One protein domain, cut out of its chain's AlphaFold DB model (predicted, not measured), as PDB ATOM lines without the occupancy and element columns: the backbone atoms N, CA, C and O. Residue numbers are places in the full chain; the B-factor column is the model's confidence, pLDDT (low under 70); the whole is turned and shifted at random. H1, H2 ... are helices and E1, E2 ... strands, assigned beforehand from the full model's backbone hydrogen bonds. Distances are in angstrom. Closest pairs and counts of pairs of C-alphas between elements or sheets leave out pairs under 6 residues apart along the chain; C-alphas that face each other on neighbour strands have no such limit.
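Overview. This is residues 29 to 90 of the 92 residues of an uncharacterized protein of Burkholderia humptydooensis (UniProt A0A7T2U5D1). A small two-stranded hairpin, E1 and E2, has the helix H2 near one side of it and the short H1 at the end where E1 begins and E2 ends, while the long helix H3 runs off at a steep angle from the far end of H2. H2 and H3 make an open V, with their near ends at Ile 62 and Glu 74. The printed part has 62 residues with two named strands and three named helices, in the order E1, E2, H1, H2, H3; the sheet is E1 - E2, antiparallel, and the class is mostly helix. The whole is compact, with a radius of gyration of the C-alphas of 11.9 A, and it spans 36 by 27 by 18 A.

Arrangement. E1, residues 34 to 36, and E2, residues 44 to 46, are antiparallel neighbours at 161 degrees and form a hairpin. N 34 and O 46 are within hydrogen-bond range at 3.0 A, as are N 36 and O 44 at 2.9 A. H1, residues 48 to 51, comes closest to E1 with the C-alphas of Lys 51 and Asp 34, 6.2 A apart. H2, residues 54 to 63, is close to H1 but not clearly touching it, and their closest C-alphas are those of His 50 and His 56, 7.4 A apart. The closest C-alphas of E2 and H2 are those of Phe 46 and His 56, 7.7 A; those of E1 and H2 are Phe 36 and Phe 60, 8.0 A. H3, residues 72 to 89, is close to H2 but not clearly touching it, with the C-alphas of Ile 62 and Glu 74 closest at 6.8 A. They run opposite ways at a steep tilt of 63 degrees. H3 is apart from E1, E2 and H1. In H2 and H3 every O i to N i+4 pair is within hydrogen-bond range; H1 is too short for such a pair, and its one O i to N i+3 pair is not within range.

Along the chain. E1 begins at C-alpha 34, (-11.049, -35.923, 4.938), and measures 6.6 A from first to last C-alpha; E2 measures 6.9 A and H1 5.0 A. H2 begins at C-alpha 54, (-18.917, -25.301, 9.048), and is 14.0 A long. H3 is 25.2 A long and ends at C-alpha 89, (-9.192, -37.824, 23.351).

Size, cuts and confidence. The C-alphas of Ala 29 and Ser 72 are the two farthest apart, at 37.1 A. The printed part has no cut and no long link. The mean pLDDT of the printed part is 76.1, and residues 29 to 32, 35 to 43 and 88 to 90 are under 70.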
ATOM      1  N   ALA A  29     -14.305 -46.437   0.331       65.88
ATOM      2  CA  ALA A  29     -14.967 -45.555   1.284       65.88
ATOM      3  C   ALA A  29     -13.993 -44.767   2.181       65.88
ATOM      4  O   ALA A  29     -14.386 -43.728   2.702       65.88
ATOM      5  N   ALA A  30     -12.744 -45.215   2.353       65.19
ATOM      6  CA  ALA A  30     -11.738 -44.500   3.139       65.19
ATOM      7  C   ALA A  30     -11.225 -43.235   2.428       65.19
ATOM      8  O   ALA A  30     -10.879 -42.266   3.097       65.19
ATOM      9  N   TYR A  31     -11.241 -43.198   1.089       67.94
ATOM     10  CA  TYR A  31     -10.861 -42.005   0.314       67.94
ATOM     11  C   TYR A  31     -11.873 -40.863   0.438       67.94
ATOM     12  O   TYR A  31     -11.540 -39.706   0.198       67.94
ATOM     13  N   ALA A  32     -13.116 -41.174   0.815       69.88
ATOM     14  CA  ALA A  32     -14.146 -40.166   1.037       69.88
ATOM     15  C   ALA A  32     -13.980 -39.431   2.383       69.88
ATOM     16  O   ALA A  32     -14.663 -38.434   2.624       69.88
ATOM     17  N   TRP A  33     -13.095 -39.915   3.259       76.38
ATOM     18  CA  TRP A  33     -12.779 -39.280   4.534       76.38
ATOM     19  C   TRP A  33     -11.738 -38.190   4.341       76.38
ATOM     20  O   TRP A  33     -10.767 -38.368   3.608       76.38
ATOM     21  N   ASP A  34     -11.942 -37.070   5.023       72.25
ATOM     22  CA  ASP A  34     -11.049 -35.923   4.938       72.25
ATOM     23  C   ASP A  34     -10.108 -35.889   6.142       72.25
ATOM     24  O   ASP A  34     -10.540 -36.015   7.296       72.25
ATOM     25  N   TRP A  35      -8.818 -35.760   5.845       69.94
ATOM     26  CA  TRP A  35      -7.738 -35.792   6.817       69.94
ATOM     27  C   TRP A  35      -7.183 -34.384   6.980       69.94
ATOM     28  O   TRP A  35      -6.617 -33.815   6.044       69.94
ATOM     29  N   PHE A  36      -7.285 -33.827   8.183       67.12
ATOM     30  CA  PHE A  36      -6.650 -32.551   8.474       67.12
ATOM     31  C   PHE A  36      -5.156 -32.747   8.740       67.12
ATOM     32  O   PHE A  36      -4.755 -33.174   9.822       67.12
ATOM     33  N   HIS A  37      -4.334 -32.421   7.737       57.38
ATOM     34  CA  HIS A  37      -2.864 -32.502   7.785       57.38
ATOM     35  C   HIS A  37      -2.154 -31.140   7.808       57.38
ATOM     36  O   HIS A  37      -0.929 -31.084   7.704       57.38
ATOM     37  N   ILE A  38      -2.901 -30.040   7.886       60.25
ATOM     38  CA  ILE A  38      -2.335 -28.688   7.800       60.25
ATOM     39  C   ILE A  38      -1.762 -28.267   9.177       60.25
ATOM     40  O   ILE A  38      -1.653 -29.105  10.066       60.25
ATOM     41  N   TYR A  39      -1.387 -26.997   9.378       55.12
ATOM     42  CA  TYR A  39      -0.829 -26.388  10.600       55.12
ATOM     43  C   TYR A  39      -1.690 -26.503  11.885       55.12
ATOM     44  O   TYR A  39      -1.536 -25.714  12.815       55.12
ATOM     45  N   LEU A  40      -2.588 -27.481  11.982       61.84
ATOM     46  CA  LEU A  40      -3.216 -27.895  13.226       61.84
ATOM     47  C   LEU A  40      -2.288 -28.876  13.966       61.84
ATOM     48  O   LEU A  40      -1.871 -29.885  13.399       61.84
ATOM     49  N   PRO A  41      -1.986 -28.641  15.253       58.84
ATOM     50  CA  PRO A  41      -1.083 -29.496  16.028       58.84
ATOM     51  C   PRO A  41      -1.693 -30.859  16.421       58.84
ATOM     52  O   PRO A  41      -1.058 -31.624  17.146       58.84
ATOM     53  N   ALA A  42      -2.907 -31.184  15.959       63.78
ATOM     54  CA  ALA A  42      -3.584 -32.455  16.200       63.78
ATOM     55  C   ALA A  42      -4.207 -33.002  14.906       63.78
ATOM     56  O   ALA A  42      -4.808 -32.256  14.135       63.78
ATOM     57  N   GLN A  43      -4.089 -34.317  14.694       65.94
ATOM     58  CA  GLN A  43      -4.719 -35.007  13.565       65.94
ATOM     59  C   GLN A  43      -6.229 -35.106  13.815       65.94
ATOM     60  O   GLN A  43      -6.656 -35.719  14.795       65.94
ATOM     61  N   ALA A  44      -7.029 -34.506  12.936       70.56
ATOM     62  CA  ALA A  44      -8.485 -34.575  12.971       70.56
ATOM     63  C   ALA A  44      -9.013 -35.230  11.692       70.56
ATOM     64  O   ALA A  44      -8.490 -35.002  10.602       70.56
ATOM     65  N   HIS A  45     -10.066 -36.031  11.840       77.44
ATOM     66  CA  HIS A  45     -10.667 -36.776  10.739       77.44
ATOM     67  C   HIS A  45     -12.144 -36.461  10.634       77.44
ATOM     68  O   HIS A  45     -12.852 -36.402  11.641       77.44
ATOM     69  N   PHE A  46     -12.624 -36.304   9.410       78.94
ATOM     70  CA  PHE A  46     -14.021 -36.019   9.131       78.94
ATOM     71  C   PHE A  46     -14.577 -37.102   8.211       78.94
ATOM     72  O   PHE A  46     -13.988 -37.416   7.176       78.94
ATOM     73  N   CYS A  47     -15.705 -37.703   8.599       83.06
ATOM     74  CA  CYS A  47     -16.431 -38.592   7.698       83.06
ATOM     75  C   CYS A  47     -17.100 -37.760   6.586       83.06
ATOM     76  O   CYS A  47     -17.264 -36.553   6.760       83.06
ATOM     77  N   PRO A  48     -17.542 -38.378   5.477       80.12
ATOM     78  CA  PRO A  48     -18.104 -37.660   4.328       80.12
ATOM     79  C   PRO A  48     -19.257 -36.712   4.694       80.12
ATOM     80  O   PRO A  48     -19.375 -35.631   4.133       80.12
ATOM     81  N   GLU A  49     -20.060 -37.098   5.686       82.50
ATOM     82  CA  GLU A  49     -21.197 -36.322   6.197       82.50
ATOM     83  C   GLU A  49     -20.751 -35.046   6.934       82.50
ATOM     84  O   GLU A  49     -21.412 -34.018   6.856       82.50
ATOM     85  N   HIS A  50     -19.602 -35.087   7.617       79.75
ATOM     86  CA  HIS A  50     -19.064 -33.968   8.401       79.75
ATOM     87  C   HIS A  50     -17.896 -33.247   7.716       79.75
ATOM     88  O   HIS A  50     -17.399 -32.252   8.237       79.75
ATOM     89  N   LYS A  51     -17.464 -33.733   6.547       73.12
ATOM     90  CA  LYS A  51     -16.482 -33.085   5.672       73.12
ATOM     91  C   LYS A  51     -17.005 -31.764   5.103       73.12
ATOM     92  O   LYS A  51     -16.221 -30.867   4.848       73.12
ATOM     93  N   VAL A  52     -18.315 -31.638   4.895       71.81
ATOM     94  CA  VAL A  52     -18.949 -30.439   4.311       71.81
ATOM     95  C   VAL A  52     -19.516 -29.477   5.366       71.81
ATOM     96  O   VAL A  52     -20.306 -28.598   5.041       71.81
ATOM     97  N   GLY A  53     -19.153 -29.656   6.640       74.81
ATOM     98  CA  GLY A  53     -19.669 -28.849   7.748       74.81
ATOM     99  C   GLY A  53     -18.877 -27.562   8.004       74.81
ATOM    100  O   GLY A  53     -17.693 -27.469   7.678       74.81
ATOM    101  N   GLU A  54     -19.510 -26.604   8.687       81.06
ATOM    102  CA  GLU A  54     -18.917 -25.301   9.048       81.06
ATOM    103  C   GLU A  54     -17.599 -25.432   9.830       81.06
ATOM    104  O   GLU A  54     -16.672 -24.644   9.640       81.06
ATOM    105  N   LEU A  55     -17.485 -26.457  10.683       78.44
ATOM    106  CA  LEU A  55     -16.266 -26.742  11.444       78.44
ATOM    107  C   LEU A  55     -15.089 -27.106  10.527       78.44
ATOM    108  O   LEU A  55     -13.983 -26.610  10.732       78.44
ATOM    109  N   HIS A  56     -15.321 -27.954   9.519       79.25
ATOM    110  CA  HIS A  56     -14.285 -28.362   8.566       79.25
ATOM    111  C   HIS A  56     -13.832 -27.170   7.719       79.25
ATOM    112  O   HIS A  56     -12.636 -26.886   7.672       79.25
ATOM    113  N   ASP A  57     -14.777 -26.412   7.153       82.38
ATOM    114  CA  ASP A  57     -14.473 -25.242   6.319       82.38
ATOM    115  C   ASP A  57     -13.695 -24.170   7.099       82.38
ATOM    116  O   ASP A  57     -12.677 -23.657   6.624       82.38
ATOM    117  N   ARG A  58     -14.102 -23.884   8.344       84.06
ATOM    118  CA  ARG A  58     -13.404 -22.915   9.197       84.06
ATOM    119  C   ARG A  58     -11.984 -23.371   9.528       84.06
ATOM    120  O   ARG A  58     -11.051 -22.583   9.380       84.06
ATOM    121  N   LEU A  59     -11.796 -24.634   9.918       80.31
ATOM    122  CA  LEU A  59     -10.459 -25.195  10.145       80.31
ATOM    123  C   LEU A  59      -9.616 -25.165   8.865       80.31
ATOM    124  O   LEU A  59      -8.409 -24.948   8.941       80.31
ATOM    125  N   PHE A  60     -10.236 -25.337   7.695       80.56
ATOM    126  CA  PHE A  60      -9.528 -25.404   6.419       80.56
ATOM    127  C   PHE A  60      -8.992 -24.026   6.070       80.56
ATOM    128  O   PHE A  60      -7.793 -23.876   5.849       80.56
ATOM    129  N   ARG A  61      -9.846 -23.000   6.134       84.00
ATOM    130  CA  ARG A  61      -9.455 -21.601   5.908       84.00
ATOM    131  C   ARG A  61      -8.361 -21.132   6.863       84.00
ATOM    132  O   ARG A  61      -7.452 -20.429   6.429       84.00
ATOM    133  N   ILE A  62      -8.432 -21.520   8.139       83.62
ATOM    134  CA  ILE A  62      -7.396 -21.192   9.132       83.62
ATOM    135  C   ILE A  62      -6.100 -21.947   8.818       83.62
ATOM    136  O   ILE A  62      -5.025 -21.352   8.817       83.62
ATOM    137  N   GLY A  63      -6.194 -23.239   8.489       78.38
ATOM    138  CA  GLY A  63      -5.051 -24.073   8.125       78.38
ATOM    139  C   GLY A  63      -4.301 -23.561   6.893       78.38
ATOM    140  O   GLY A  63      -3.078 -23.596   6.873       78.38
ATOM    141  N   GLN A  64      -4.989 -23.013   5.889       82.06
ATOM    142  CA  GLN A  64      -4.335 -22.425   4.707       82.06
ATOM    143  C   GLN A  64      -3.410 -21.236   5.043       82.06
ATOM    144  O   GLN A  64      -2.575 -20.847   4.225       82.06
ATOM    145  N   LYS A  65      -3.536 -20.650   6.240       83.12
ATOM    146  CA  LYS A  65      -2.702 -19.549   6.726       83.12
ATOM    147  C   LYS A  65      -1.592 -20.077   7.631       83.12
ATOM    148  O   LYS A  65      -1.779 -21.034   8.383       83.12
ATOM    149  N   LYS A  66      -0.439 -19.407   7.614       81.06
ATOM    150  CA  LYS A  66       0.624 -19.691   8.583       81.06
ATOM    151  C   LYS A  66       0.151 -19.310   9.994       81.06
ATOM    152  O   LYS A  66      -0.502 -18.279  10.133       81.06
ATOM    153  N   PRO A  67       0.527 -20.059  11.045       80.56
ATOM    154  CA  PRO A  67       0.128 -19.743  12.419       80.56
ATOM    155  C   PRO A  67       0.457 -18.317  12.873       80.56
ATOM    156  O   PRO A  67      -0.288 -17.722  13.645       80.56
ATOM    157  N   GLU A  68       1.547 -17.745  12.357       84.94
ATOM    158  CA  GLU A  68       1.970 -16.365  12.630       84.94
ATOM    159  C   GLU A  68       0.998 -15.299  12.093       84.94
ATOM    160  O   GLU A  68       0.996 -14.175  12.585       84.94
ATOM    161  N   THR A  69       0.160 -15.638  11.104       88.00
ATOM    162  CA  THR A  69      -0.804 -14.714  10.484       88.00
ATOM    163  C   THR A  69      -2.237 -14.925  10.965       88.00
ATOM    164  O   THR A  69      -3.156 -14.272  10.466       88.00
ATOM    165  N   TRP A  70      -2.454 -15.826  11.926       87.56
ATOM    166  CA  TRP A  70      -3.768 -16.031  12.526       87.56
ATOM    167  C   TRP A  70      -4.178 -14.822  13.361       87.56
ATOM    168  O   TRP A  70      -3.428 -14.345  14.216       87.56
ATOM    169  N   THR A  71      -5.407 -14.365  13.155       90.94
ATOM    170  CA  THR A  71      -6.045 -13.349  13.994       90.94
ATOM    171  C   THR A  71      -6.266 -13.874  15.415       90.94
ATOM    172  O   THR A  71      -6.318 -15.081  15.655       90.94
ATOM    173  N   SER A  72      -6.459 -12.972  16.381       91.12
ATOM    174  CA  SER A  72      -6.748 -13.370  17.765       91.12
ATOM    175  C   SER A  72      -8.009 -14.233  17.900       91.12
ATOM    176  O   SER A  72      -8.074 -15.054  18.810       91.12
ATOM    177  N   ASP A  73      -9.003 -14.070  17.018       89.75
ATOM    178  CA  ASP A  73     -10.189 -14.937  16.976       89.75
ATOM    179  C   ASP A  73      -9.836 -16.354  16.505       89.75
ATOM    180  O   ASP A  73     -10.170 -17.331  17.172       89.75
ATOM    181  N   GLU A  74      -9.081 -16.472  15.411       88.94
ATOM    182  CA  GLU A  74      -8.654 -17.764  14.861       88.94
ATOM    183  C   GLU A  74      -7.771 -18.530  15.853       88.94
ATOM    184  O   GLU A  74      -7.954 -19.731  16.044       88.94
ATOM    185  N   GLN A  75      -6.868 -17.837  16.551       86.94
ATOM    186  CA  GLN A  75      -6.047 -18.433  17.609       86.94
ATOM    187  C   GLN A  75      -6.903 -18.967  18.764       86.94
ATOM    188  O   GLN A  75      -6.694 -20.096  19.209       86.94
ATOM    189  N   LYS A  76      -7.887 -18.187  19.238       89.12
ATOM    190  CA  LYS A  76      -8.816 -18.615  20.297       89.12
ATOM    191  C   LYS A  76      -9.660 -19.803  19.855       89.12
ATOM    192  O   LYS A  76      -9.825 -20.744  20.626       89.12
ATOM    193  N   PHE A  77     -10.152 -19.781  18.619       87.62
ATOM    194  CA  PHE A  77     -10.915 -20.875  18.035       87.62
ATOM    195  C   PHE A  77     -10.088 -22.165  17.977       87.62
ATOM    196  O   PHE A  77     -10.525 -23.192  18.489       87.62
ATOM    197  N   VAL A  78      -8.869 -22.111  17.426       83.06
ATOM    198  CA  VAL A  78      -7.970 -23.274  17.361       83.06
ATOM    199  C   VAL A  78      -7.603 -23.764  18.763       83.06
ATOM    200  O   VAL A  78      -7.591 -24.967  19.003       83.06
ATOM    201  N   ALA A  79      -7.346 -22.865  19.714       84.69
ATOM    202  CA  ALA A  79      -7.063 -23.243  21.097       84.69
ATOM    203  C   ALA A  79      -8.253 -23.951  21.767       84.69
ATOM    204  O   ALA A  79      -8.059 -24.990  22.403       84.69
ATOM    205  N   ALA A  80      -9.476 -23.437  21.595       84.62
ATOM    206  CA  ALA A  80     -10.687 -24.067  22.119       84.62
ATOM    207  C   ALA A  80     -10.906 -25.443  21.478       84.62
ATOM    208  O   ALA A  80     -11.065 -26.432  22.188       84.62
ATOM    209  N   PHE A  81     -10.764 -25.528  20.155       80.31
ATOM    210  CA  PHE A  81     -10.848 -26.771  19.394       80.31
ATOM    211  C   PHE A  81      -9.845 -27.831  19.872       80.31
ATOM    212  O   PHE A  81     -10.191 -28.997  20.047       80.31
ATOM    213  N   LEU A  82      -8.592 -27.441  20.121       77.44
ATOM    214  CA  LEU A  82      -7.571 -28.344  20.655       77.44
ATOM    215  C   LEU A  82      -7.876 -28.778  22.090       77.44
ATOM    216  O   LEU A  82      -7.571 -29.912  22.459       77.44
ATOM    217  N   SER A  83      -8.469 -27.894  22.893       78.25
ATOM    218  CA  SER A  83      -8.940 -28.224  24.237       78.25
ATOM    219  C   SER A  83     -10.073 -29.251  24.188       78.25
ATOM    220  O   SER A  83     -10.002 -30.275  24.867       78.25
ATOM    221  N   GLU A  84     -11.064 -29.053  23.316       75.81
ATOM    222  CA  GLU A  84     -12.151 -30.010  23.089       75.81
ATOM    223  C   GLU A  84     -11.625 -31.348  22.568       75.81
ATOM    224  O   GLU A  84     -11.989 -32.403  23.080       75.81
ATOM    225  N   LEU A  85     -10.689 -31.331  21.616       71.06
ATOM    226  CA  LEU A  85     -10.014 -32.536  21.139       71.06
ATOM    227  C   LEU A  85      -9.308 -33.296  22.262       71.06
ATOM    228  O   LEU A  85      -9.376 -34.524  22.300       71.06
ATOM    229  N   ARG A  86      -8.633 -32.589  23.176       70.00
ATOM    230  CA  ARG A  86      -8.010 -33.200  24.356       70.00
ATOM    231  C   ARG A  86      -9.049 -33.747  25.323       70.00
ATOM    232  O   ARG A  86      -8.821 -34.823  25.854       70.00
ATOM    233  N   ALA A  87     -10.181 -33.079  25.517       70.62
ATOM    234  CA  ALA A  87     -11.271 -33.597  26.342       70.62
ATOM    235  C   ALA A  87     -11.901 -34.864  25.731       70.62
ATOM    236  O   ALA A  87     -12.166 -35.834  26.434       70.62
ATOM    237  N   ILE A  88     -12.067 -34.901  24.407       66.12
ATOM    238  CA  ILE A  88     -12.614 -36.047  23.662       66.12
ATOM    239  C   ILE A  88     -11.597 -37.200  23.552       66.12
ATOM    240  O   ILE A  88     -11.974 -38.372  23.476       66.12
ATOM    241  N   GLY A  89     -10.304 -36.877  23.471       58.84
ATOM    242  CA  GLY A  89      -9.192 -37.824  23.351       58.84
ATOM    243  C   GLY A  89      -8.560 -38.241  24.683       58.84
ATOM    244  O   GLY A  89      -7.737 -39.149  24.689       58.84
ATOM    245  N   GLY A  90      -8.932 -37.593  25.786       44.44
ATOM    246  CA  GLY A  90      -8.309 -37.707  27.100       44.44
ATOM    247  C   GLY A  90      -9.251 -38.273  28.151       44.44
ATOM    248  O   GLY A  90      -9.531 -37.610  29.140       44.44
TER     249      GLY A  90